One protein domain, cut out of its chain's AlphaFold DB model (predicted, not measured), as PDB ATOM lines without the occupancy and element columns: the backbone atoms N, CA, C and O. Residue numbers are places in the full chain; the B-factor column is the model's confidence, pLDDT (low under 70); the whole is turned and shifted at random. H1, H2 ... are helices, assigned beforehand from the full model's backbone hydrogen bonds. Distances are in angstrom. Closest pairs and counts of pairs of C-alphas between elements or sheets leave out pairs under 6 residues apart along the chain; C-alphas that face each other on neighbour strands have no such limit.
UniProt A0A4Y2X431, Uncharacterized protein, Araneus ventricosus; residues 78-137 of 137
ATOM      1  N   LEU A  78     155.169 194.408 125.873       63.91
ATOM      2  CA  LEU A  78     156.315 195.137 125.358       63.91
ATOM      3  C   LEU A  78     156.092 196.613 125.686       63.91
ATOM      4  O   LEU A  78     155.129 197.220 125.214       63.91
ATOM      5  N   GLU A  79     156.956 197.177 126.526       68.56
ATOM      6  CA  GLU A  79     156.872 198.592 126.864       68.56
ATOM      7  C   GLU A  79     156.971 199.443 125.592       68.56
ATOM      8  O   GLU A  79     157.671 199.096 124.634       68.56
ATOM      9  N   ASN A  80     156.280 200.586 125.586       71.25
ATOM     10  CA  ASN A  80     156.312 201.503 124.457       71.25
ATOM     11  C   ASN A  80     157.754 201.991 124.204       71.25
ATOM     12  O   ASN A  80     158.302 202.811 124.944       71.25
ATOM     13  N   ASN A  81     158.365 201.498 123.125       77.19
ATOM     14  CA  ASN A  81     159.757 201.767 122.763       77.19
ATOM     15  C   ASN A  81     159.934 203.023 121.884       77.19
ATOM     16  O   ASN A  81     161.042 203.268 121.394       77.19
ATOM     17  N   PHE A  82     158.883 203.828 121.683       81.62
ATOM     18  CA  PHE A  82     158.863 204.923 120.710       81.62
ATOM     19  C   PHE A  82     160.061 205.864 120.844       81.62
ATOM     20  O   PHE A  82     160.745 206.162 119.866       81.62
ATOM     21  N   LEU A  83     160.369 206.306 122.066       83.62
ATOM     22  CA  LEU A  83     161.479 207.231 122.299       83.62
ATOM     23  C   LEU A  83     162.835 206.610 121.942       83.62
ATOM     24  O   LEU A  83     163.721 207.311 121.446       83.62
ATOM     25  N   ALA A  84     163.008 205.307 122.170       83.62
ATOM     26  CA  ALA A  84     164.220 204.591 121.792       83.62
ATOM     27  C   ALA A  84     164.327 204.456 120.267       83.62
ATOM     28  O   ALA A  84     165.377 204.777 119.703       83.62
ATOM     29  N   ALA A  85     163.239 204.066 119.596       83.62
ATOM     30  CA  ALA A  85     163.166 203.991 118.139       83.62
ATOM     31  C   ALA A  85     163.450 205.359 117.495       83.62
ATOM     32  O   ALA A  85     164.302 205.472 116.614       83.62
ATOM     33  N   LEU A  86     162.841 206.430 118.013       86.69
ATOM     34  CA  LEU A  86     163.049 207.797 117.542       86.69
ATOM     35  C   LEU A  86     164.503 208.256 117.706       86.69
ATOM     36  O   LEU A  86     165.062 208.882 116.805       86.69
ATOM     37  N   ARG A  87     165.142 207.953 118.844       88.75
ATOM     38  CA  ARG A  87     166.567 208.261 119.065       88.75
ATOM     39  C   ARG A  87     167.455 207.525 118.063       88.75
ATOM     40  O   ARG A  87     168.324 208.148 117.455       88.75
ATOM     41  N   ARG A  88     167.217 206.226 117.853       90.25
ATOM     42  CA  ARG A  88     167.951 205.412 116.869       90.25
ATOM     43  C   ARG A  88     167.770 205.965 115.455       90.25
ATOM     44  O   ARG A  88     168.761 206.150 114.752       90.25
ATOM     45  N   PHE A  89     166.546 206.337 115.085       89.94
ATOM     46  CA  PHE A  89     166.248 206.958 113.796       89.94
ATOM     47  C   PHE A  89     166.978 208.293 113.604       89.94
ATOM     48  O   PHE A  89     167.629 208.499 112.581       89.94
ATOM     49  N   LYS A  90     166.944 209.189 114.599       93.31
ATOM     50  CA  LYS A  90     167.676 210.469 114.544       93.31
ATOM     51  C   LYS A  90     169.178 210.254 114.355       93.31
ATOM     52  O   LYS A  90     169.797 210.932 113.536       93.31
ATOM     53  N   ASN A  91     169.756 209.289 115.066       93.94
ATOM     54  CA  ASN A  91     171.169 208.945 114.927       93.94
ATOM     55  C   ASN A  91     171.489 208.383 113.537       93.94
ATOM     56  O   ASN A  91     172.480 208.795 112.933       93.94
ATOM     57  N   LEU A  92     170.637 207.497 113.012       92.88
ATOM     58  CA  LEU A  92     170.766 206.977 111.653       92.88
ATOM     59  C   LEU A  92     170.727 208.119 110.635       92.88
ATOM     60  O   LEU A  92     171.663 208.253 109.853       92.88
ATOM     61  N   ARG A  93     169.717 208.993 110.701       93.88
ATOM     62  CA  ARG A  93     169.587 210.156 109.812       93.88
ATOM     63  C   ARG A  93     170.827 211.046 109.848       93.88
ATOM     64  O   ARG A  93     171.344 211.415 108.799       93.88
ATOM     65  N   ASN A  94     171.345 211.350 111.038       96.06
ATOM     66  CA  ASN A  94     172.568 212.142 111.183       96.06
ATOM     67  C   ASN A  94     173.784 211.456 110.544       96.06
ATOM     68  O   ASN A  94     174.600 212.125 109.917       96.06
ATOM     69  N   ARG A  95     173.910 210.131 110.688       95.75
ATOM     70  CA  ARG A  95     174.992 209.350 110.072       95.75
ATOM     71  C   ARG A  95     174.900 209.358 108.548       95.75
ATOM     72  O   ARG A  95     175.917 209.560 107.894       95.75
ATOM     73  N   LEU A  96     173.699 209.173 108.004       94.94
ATOM     74  CA  LEU A  96     173.465 209.189 106.561       94.94
ATOM     75  C   LEU A  96     173.737 210.577 105.963       94.94
ATOM     76  O   LEU A  96     174.406 210.678 104.944       94.94
ATOM     77  N   ASN A  97     173.324 211.649 106.644       95.19
ATOM     78  CA  ASN A  97     173.592 213.020 106.195       95.19
ATOM     79  C   ASN A  97     175.087 213.371 106.166       95.19
ATOM     80  O   ASN A  97     175.508 214.184 105.351       95.19
ATOM     81  N   ARG A  98     175.886 212.809 107.081       96.75
ATOM     82  CA  ARG A  98     177.332 213.075 107.150       96.75
ATOM     83  C   ARG A  98     178.127 212.324 106.085       96.75
ATOM     84  O   ARG A  98     179.187 212.800 105.706       96.75
ATOM     85  N   ASN A  99     177.625 211.175 105.632       95.81
ATOM     86  CA  ASN A  99     178.333 210.268 104.732       95.81
ATOM     87  C   ASN A  99     177.456 209.933 103.511       95.81
ATOM     88  O   ASN A  99     176.726 208.936 103.549       95.81
ATOM     89  N   PRO A 100     177.539 210.730 102.427       95.06
ATOM     90  CA  PRO A 100     176.738 210.536 101.216       95.06
ATOM     91  C   PRO A 100     176.882 209.143 100.589       95.06
ATOM     92  O   PRO A 100     175.895 208.578 100.125       95.06
ATOM     93  N   ASP A 101     178.073 208.544 100.649       96.62
ATOM     94  CA  ASP A 101     178.316 207.204 100.099       96.62
ATOM     95  C   ASP A 101     177.511 206.125 100.837       96.62
ATOM     96  O   ASP A 101     176.904 205.252 100.219       96.62
ATOM     97  N   ILE A 102     177.454 206.213 102.172       95.38
ATOM     98  CA  ILE A 102     176.652 205.297 102.995       95.38
ATOM     99  C   ILE A 102     175.169 205.511 102.702       95.38
ATOM    100  O   ILE A 102     174.422 204.541 102.621       95.38
ATOM    101  N   PHE A 103     174.738 206.763 102.529       96.25
ATOM    102  CA  PHE A 103     173.363 207.061 102.141       96.25
ATOM    103  C   PHE A 103     172.995 206.409 100.809       96.25
ATOM    104  O   PHE A 103     171.952 205.761 100.732       96.25
ATOM    105  N   GLN A 104     173.860 206.505  99.798       97.00
ATOM    106  CA  GLN A 104     173.594 205.897  98.500       97.00
ATOM    107  C   GLN A 104     173.504 204.369  98.589       97.00
ATOM    108  O   GLN A 104     172.581 203.783  98.033       97.00
ATOM    109  N   GLN A 105     174.404 203.719  99.332       96.62
ATOM    110  CA  GLN A 105     174.335 202.269  99.552       96.62
ATOM    111  C   GLN A 105     173.039 201.866 100.264       96.62
ATOM    112  O   GLN A 105     172.368 200.930  99.845       96.62
ATOM    113  N   TYR A 106     172.667 202.599 101.315       95.62
ATOM    114  CA  TYR A 106     171.448 202.332 102.077       95.62
ATOM    115  C   TYR A 106     170.196 202.477 101.205       95.62
ATOM    116  O   TYR A 106     169.289 201.653 101.277       95.62
ATOM    117  N   LYS A 107     170.169 203.509 100.354       95.19
ATOM    118  CA  LYS A 107     169.095 203.745  99.390       95.19
ATOM    119  C   LYS A 107     168.980 202.596  98.386       95.19
ATOM    120  O   LYS A 107     167.885 202.073  98.216       95.19
ATOM    121  N   ASN A 108     170.096 202.172  97.793       96.50
ATOM    122  CA  ASN A 108     170.107 201.082  96.815       96.50
ATOM    123  C   ASN A 108     169.545 199.779  97.405       96.50
ATOM    124  O   ASN A 108     168.744 199.118  96.755       96.50
ATOM    125  N   VAL A 109     169.918 199.438  98.646       96.12
ATOM    126  CA  VAL A 109     169.413 198.232  99.329       96.12
ATOM    127  C   VAL A 109     167.900 198.297  99.543       96.12
ATOM    128  O   VAL A 109     167.212 197.307  99.329       96.12
ATOM    129  N   ILE A 110     167.363 199.452  99.949       93.31
ATOM    130  CA  ILE A 110     165.910 199.619 100.110       93.31
ATOM    131  C   ILE A 110     165.203 199.456  98.760       93.31
ATOM    132  O   ILE A 110     164.206 198.751  98.679       93.31
ATOM    133  N   GLU A 111     165.713 200.085  97.701       95.62
ATOM    134  CA  GLU A 111     165.130 199.992  96.356       95.62
ATOM    135  C   GLU A 111     165.150 198.555  95.813       95.62
ATOM    136  O   GLU A 111     164.172 198.104  95.216       95.62
ATOM    137  N   GLU A 112     166.233 197.815  96.055       96.69
ATOM    138  CA  GLU A 112     166.346 196.396  95.717       96.69
ATOM    139  C   GLU A 112     165.326 195.552  96.488       96.69
ATOM    140  O   GLU A 112     164.577 194.797  95.874       96.69
ATOM    141  N   GLN A 113     165.197 195.754  97.800       95.44
ATOM    142  CA  GLN A 113     164.218 195.030  98.616       95.44
ATOM    143  C   GLN A 113     162.767 195.330  98.219       95.44
ATOM    144  O   GLN A 113     161.926 194.434  98.286       95.44
ATOM    145  N   ILE A 114     162.467 196.563  97.792       92.38
ATOM    146  CA  ILE A 114     161.151 196.919  97.238       92.38
ATOM    147  C   ILE A 114     160.912 196.142  95.945       92.38
ATOM    148  O   ILE A 114     159.853 195.546  95.756       92.38
ATOM    149  N   LYS A 115     161.907 196.117  95.054       94.06
ATOM    150  CA  LYS A 115     161.824 195.395  93.780       94.06
ATOM    151  C   LYS A 115     161.645 193.888  93.980       94.06
ATOM    152  O   LYS A 115     160.936 193.257  93.203       94.06
ATOM    153  N   GLU A 116     162.283 193.324  94.999       94.44
ATOM    154  CA  GLU A 116     162.164 191.911  95.373       94.44
ATOM    155  C   GLU A 116     160.865 191.591  96.131       94.44
ATOM    156  O   GLU A 116     160.582 190.423  96.386       94.44
ATOM    157  N   GLY A 117     160.062 192.600  96.490       88.12
ATOM    158  CA  GLY A 117     158.840 192.416  97.275       88.12
ATOM    159  C   GLY A 117     159.099 191.983  98.722       88.12
ATOM    160  O   GLY A 117     158.199 191.462  99.374       88.12
ATOM    161  N   ILE A 118     160.322 192.180  99.227       89.56
ATOM    162  CA  ILE A 118     160.691 191.905 100.624       89.56
ATOM    163  C   ILE A 118     160.132 192.994 101.539       89.56
ATOM    164  O   ILE A 118     159.698 192.712 102.656       89.56
ATOM    165  N   VAL A 119     160.165 194.243 101.071       87.88
ATOM    166  CA  VAL A 119     159.598 195.392 101.777       87.88
ATOM    167  C   VAL A 119     158.606 196.106 100.869       87.88
ATOM    168  O   VAL A 119     158.805 196.195  99.662       87.88
ATOM    169  N   GLU A 120     157.545 196.636 101.460       87.12
ATOM    170  CA  GLU A 120     156.517 197.402 100.761       87.12
ATOM    171  C   GLU A 120     156.406 198.808 101.349       87.12
ATOM    172  O   GLU A 120     156.746 199.054 102.513       87.12
ATOM    173  N   GLU A 121     155.945 199.754 100.534       83.62
ATOM    174  CA  GLU A 121     155.612 201.081 101.032       83.62
ATOM    175  C   GLU A 121     154.363 200.982 101.912       83.62
ATOM    176  O   GLU A 121     153.364 200.363 101.546       83.62
ATOM    177  N   CYS A 122     154.428 201.567 103.107       80.50
ATOM    178  CA  CYS A 122     153.353 201.440 104.078       80.50
ATOM    179  C   CYS A 122     152.113 202.202 103.579       80.50
ATOM    180  O   CYS A 122     152.137 203.426 103.463       80.50
ATOM    181  N   SER A 123     151.031 201.477 103.285       70.69
ATOM    182  CA  SER A 123     149.801 202.027 102.697       70.69
ATOM    183  C   SER A 123     148.871 202.713 103.704       70.69
ATOM    184  O   SER A 123     147.860 203.297 103.313       70.69
ATOM    185  N   GLN A 124     149.167 202.609 105.001       66.12
ATOM    186  CA  GLN A 124     148.327 203.128 106.076       66.12
ATOM    187  C   GLN A 124     148.878 204.450 106.617       66.12
ATOM    188  O   GLN A 124     150.042 204.539 107.010       66.12
ATOM    189  N   GLU A 125     148.009 205.459 106.744       60.03
ATOM    190  CA  GLU A 125     148.212 206.491 107.760       60.03
ATOM    191  C   GLU A 125     148.145 205.789 109.116       60.03
ATOM    192  O   GLU A 125     147.089 205.319 109.536       60.03
ATOM    193  N   ILE A 126     149.298 205.644 109.764       59.62
ATOM    194  CA  ILE A 126     149.433 204.998 111.069       59.62
ATOM    195  C   ILE A 126     148.591 205.795 112.082       59.62
ATOM    196  O   ILE A 126     149.038 206.810 112.614       59.62
ATOM    197  N   THR A 127     147.357 205.356 112.329       56.62
ATOM    198  CA  THR A 127     146.414 205.970 113.278       56.62
ATOM    199  C   THR A 127     146.777 205.669 114.729       56.62
ATOM    200  O   THR A 127     146.483 206.466 115.618       56.62
ATOM    201  N   GLU A 128     147.486 204.565 114.969       55.94
ATOM    202  CA  GLU A 128     148.024 204.188 116.274       55.94
ATOM    203  C   GLU A 128     149.541 204.002 116.181       55.94
ATOM    204  O   GLU A 128     150.023 203.146 115.438       55.94
ATOM    205  N   LEU A 129     150.291 204.812 116.939       55.41
ATOM    206  CA  LEU A 129     151.757 204.792 117.068       55.41
ATOM    207  C   LEU A 129     152.261 203.401 117.498       55.41
ATOM    208  O   LEU A 129     152.530 203.152 118.673       55.41
ATOM    209  N   SER A 130     152.416 202.496 116.542       52.59
ATOM    210  CA  SER A 130     152.870 201.128 116.755       52.59
ATOM    211  C   SER A 130     154.314 201.009 116.267       52.59
ATOM    212  O   SER A 130     154.608 201.048 115.077       52.59
ATOM    213  N   TYR A 131     155.255 200.928 117.214       55.12
ATOM    214  CA  TYR A 131     156.683 200.779 116.926       55.12
ATOM    215  C   TYR A 131     157.170 199.406 117.375       55.12
ATOM    216  O   TYR A 131     157.308 199.122 118.565       55.12
ATOM    217  N   PHE A 132     157.505 198.561 116.405       55.50
ATOM    218  CA  PHE A 132     158.118 197.261 116.647       55.50
ATOM    219  C   PHE A 132     159.588 197.318 116.240       55.50
ATOM    220  O   PHE A 132     159.968 196.905 115.150       55.50
ATOM    221  N   MET A 133     160.436 197.863 117.115       63.12
ATOM    222  CA  MET A 133     161.876 197.661 116.999       63.12
ATOM    223  C   MET A 133     162.323 196.656 118.064       63.12
ATOM    224  O   MET A 133     162.012 196.865 119.242       63.12
ATOM    225  N   PRO A 134     163.093 195.613 117.702       55.00
ATOM    226  CA  PRO A 134     163.699 194.732 118.685       55.00
ATOM    227  C   PRO A 134     164.533 195.558 119.669       55.00
ATOM    228  O   PRO A 134     165.439 196.326 119.296       55.00
ATOM    229  N   ILE A 135     164.202 195.437 120.950       54.38
ATOM    230  CA  ILE A 135     165.014 196.001 122.017       54.38
ATOM    231  C   ILE A 135     166.230 195.084 122.127       54.38
ATOM    232  O   ILE A 135     166.164 194.042 122.763       54.38
ATOM    233  N   GLY A 136     167.331 195.448 121.468       52.47
ATOM    234  CA  GLY A 136     168.635 194.888 121.821       52.47
ATOM    235  C   GLY A 136     168.905 195.236 123.283       52.47
ATOM    236  O   GLY A 136     169.095 196.420 123.583       52.47
ATOM    237  N   LYS A 137     168.797 194.243 124.166       39.62
ATOM    238  CA  LYS A 137     169.371 194.289 125.508       39.62
ATOM    239  C   LYS A 137     170.790 193.754 125.452       39.62
ATOM    240  O   LYS A 137     171.013 192.812 124.661       39.62
TER     241      LYS A 137
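Overview. This is residues 78 to 137 of the 137 residues of an uncharacterized protein of Araneus ventricosus (UniProt A0A4Y2X431). Two helices of similar length, H1 and H2, meet near their ends in a V, and a long tail without a named element, residues 116 to 137, runs from the far end of H2 back toward the beginning of H1. Together they make a loose, open frame with few contacts across it; the corner at residues 97 to 102 and the tail's residues 121 to 128 stick out. The printed part has 60 residues with two named helices, H1 then H2, and no named strand; the class is all helix. The whole is loose, with a radius of gyration of the C-alphas of 13.9 A and spans of 35 by 28 by 23 A.

Arrangement. H1, residues 82 to 98, comes first, and a tight link of one residue, Asn 99, joins it to H2, residues 100 to 115. The two helices touch only at the corner by their link, and only just, with 3 pairs of C-alphas within 8 A. H1 touches with residues 96 to 97 alone and H2 with residues 102 to 103 alone; the closest C-alphas, those of Leu 96 and Phe 103, are 4.9 A apart. The helices run opposite ways at a steep tilt of 60 degrees, with their centres 16.7 A apart. In both H1 and H2 every O i to N i+4 pair is within hydrogen-bond range.

Along the chain. H1 begins at C-alpha 82, (158.863, 204.923, 120.710), and is 24.3 A long from first to last C-alpha. H2 is 22.5 A long and ends at C-alpha 115, (161.824, 195.395, 93.780).

Size, cuts and confidence. The C-alphas farthest apart, those of Leu 78 and Asp 101, are 35.6 A apart. The printed part has no cut and ends at the chain's last residue, Lys 137. Its mean pLDDT is 81.8, and residues 78 to 79 and 124 to 137 are under 70.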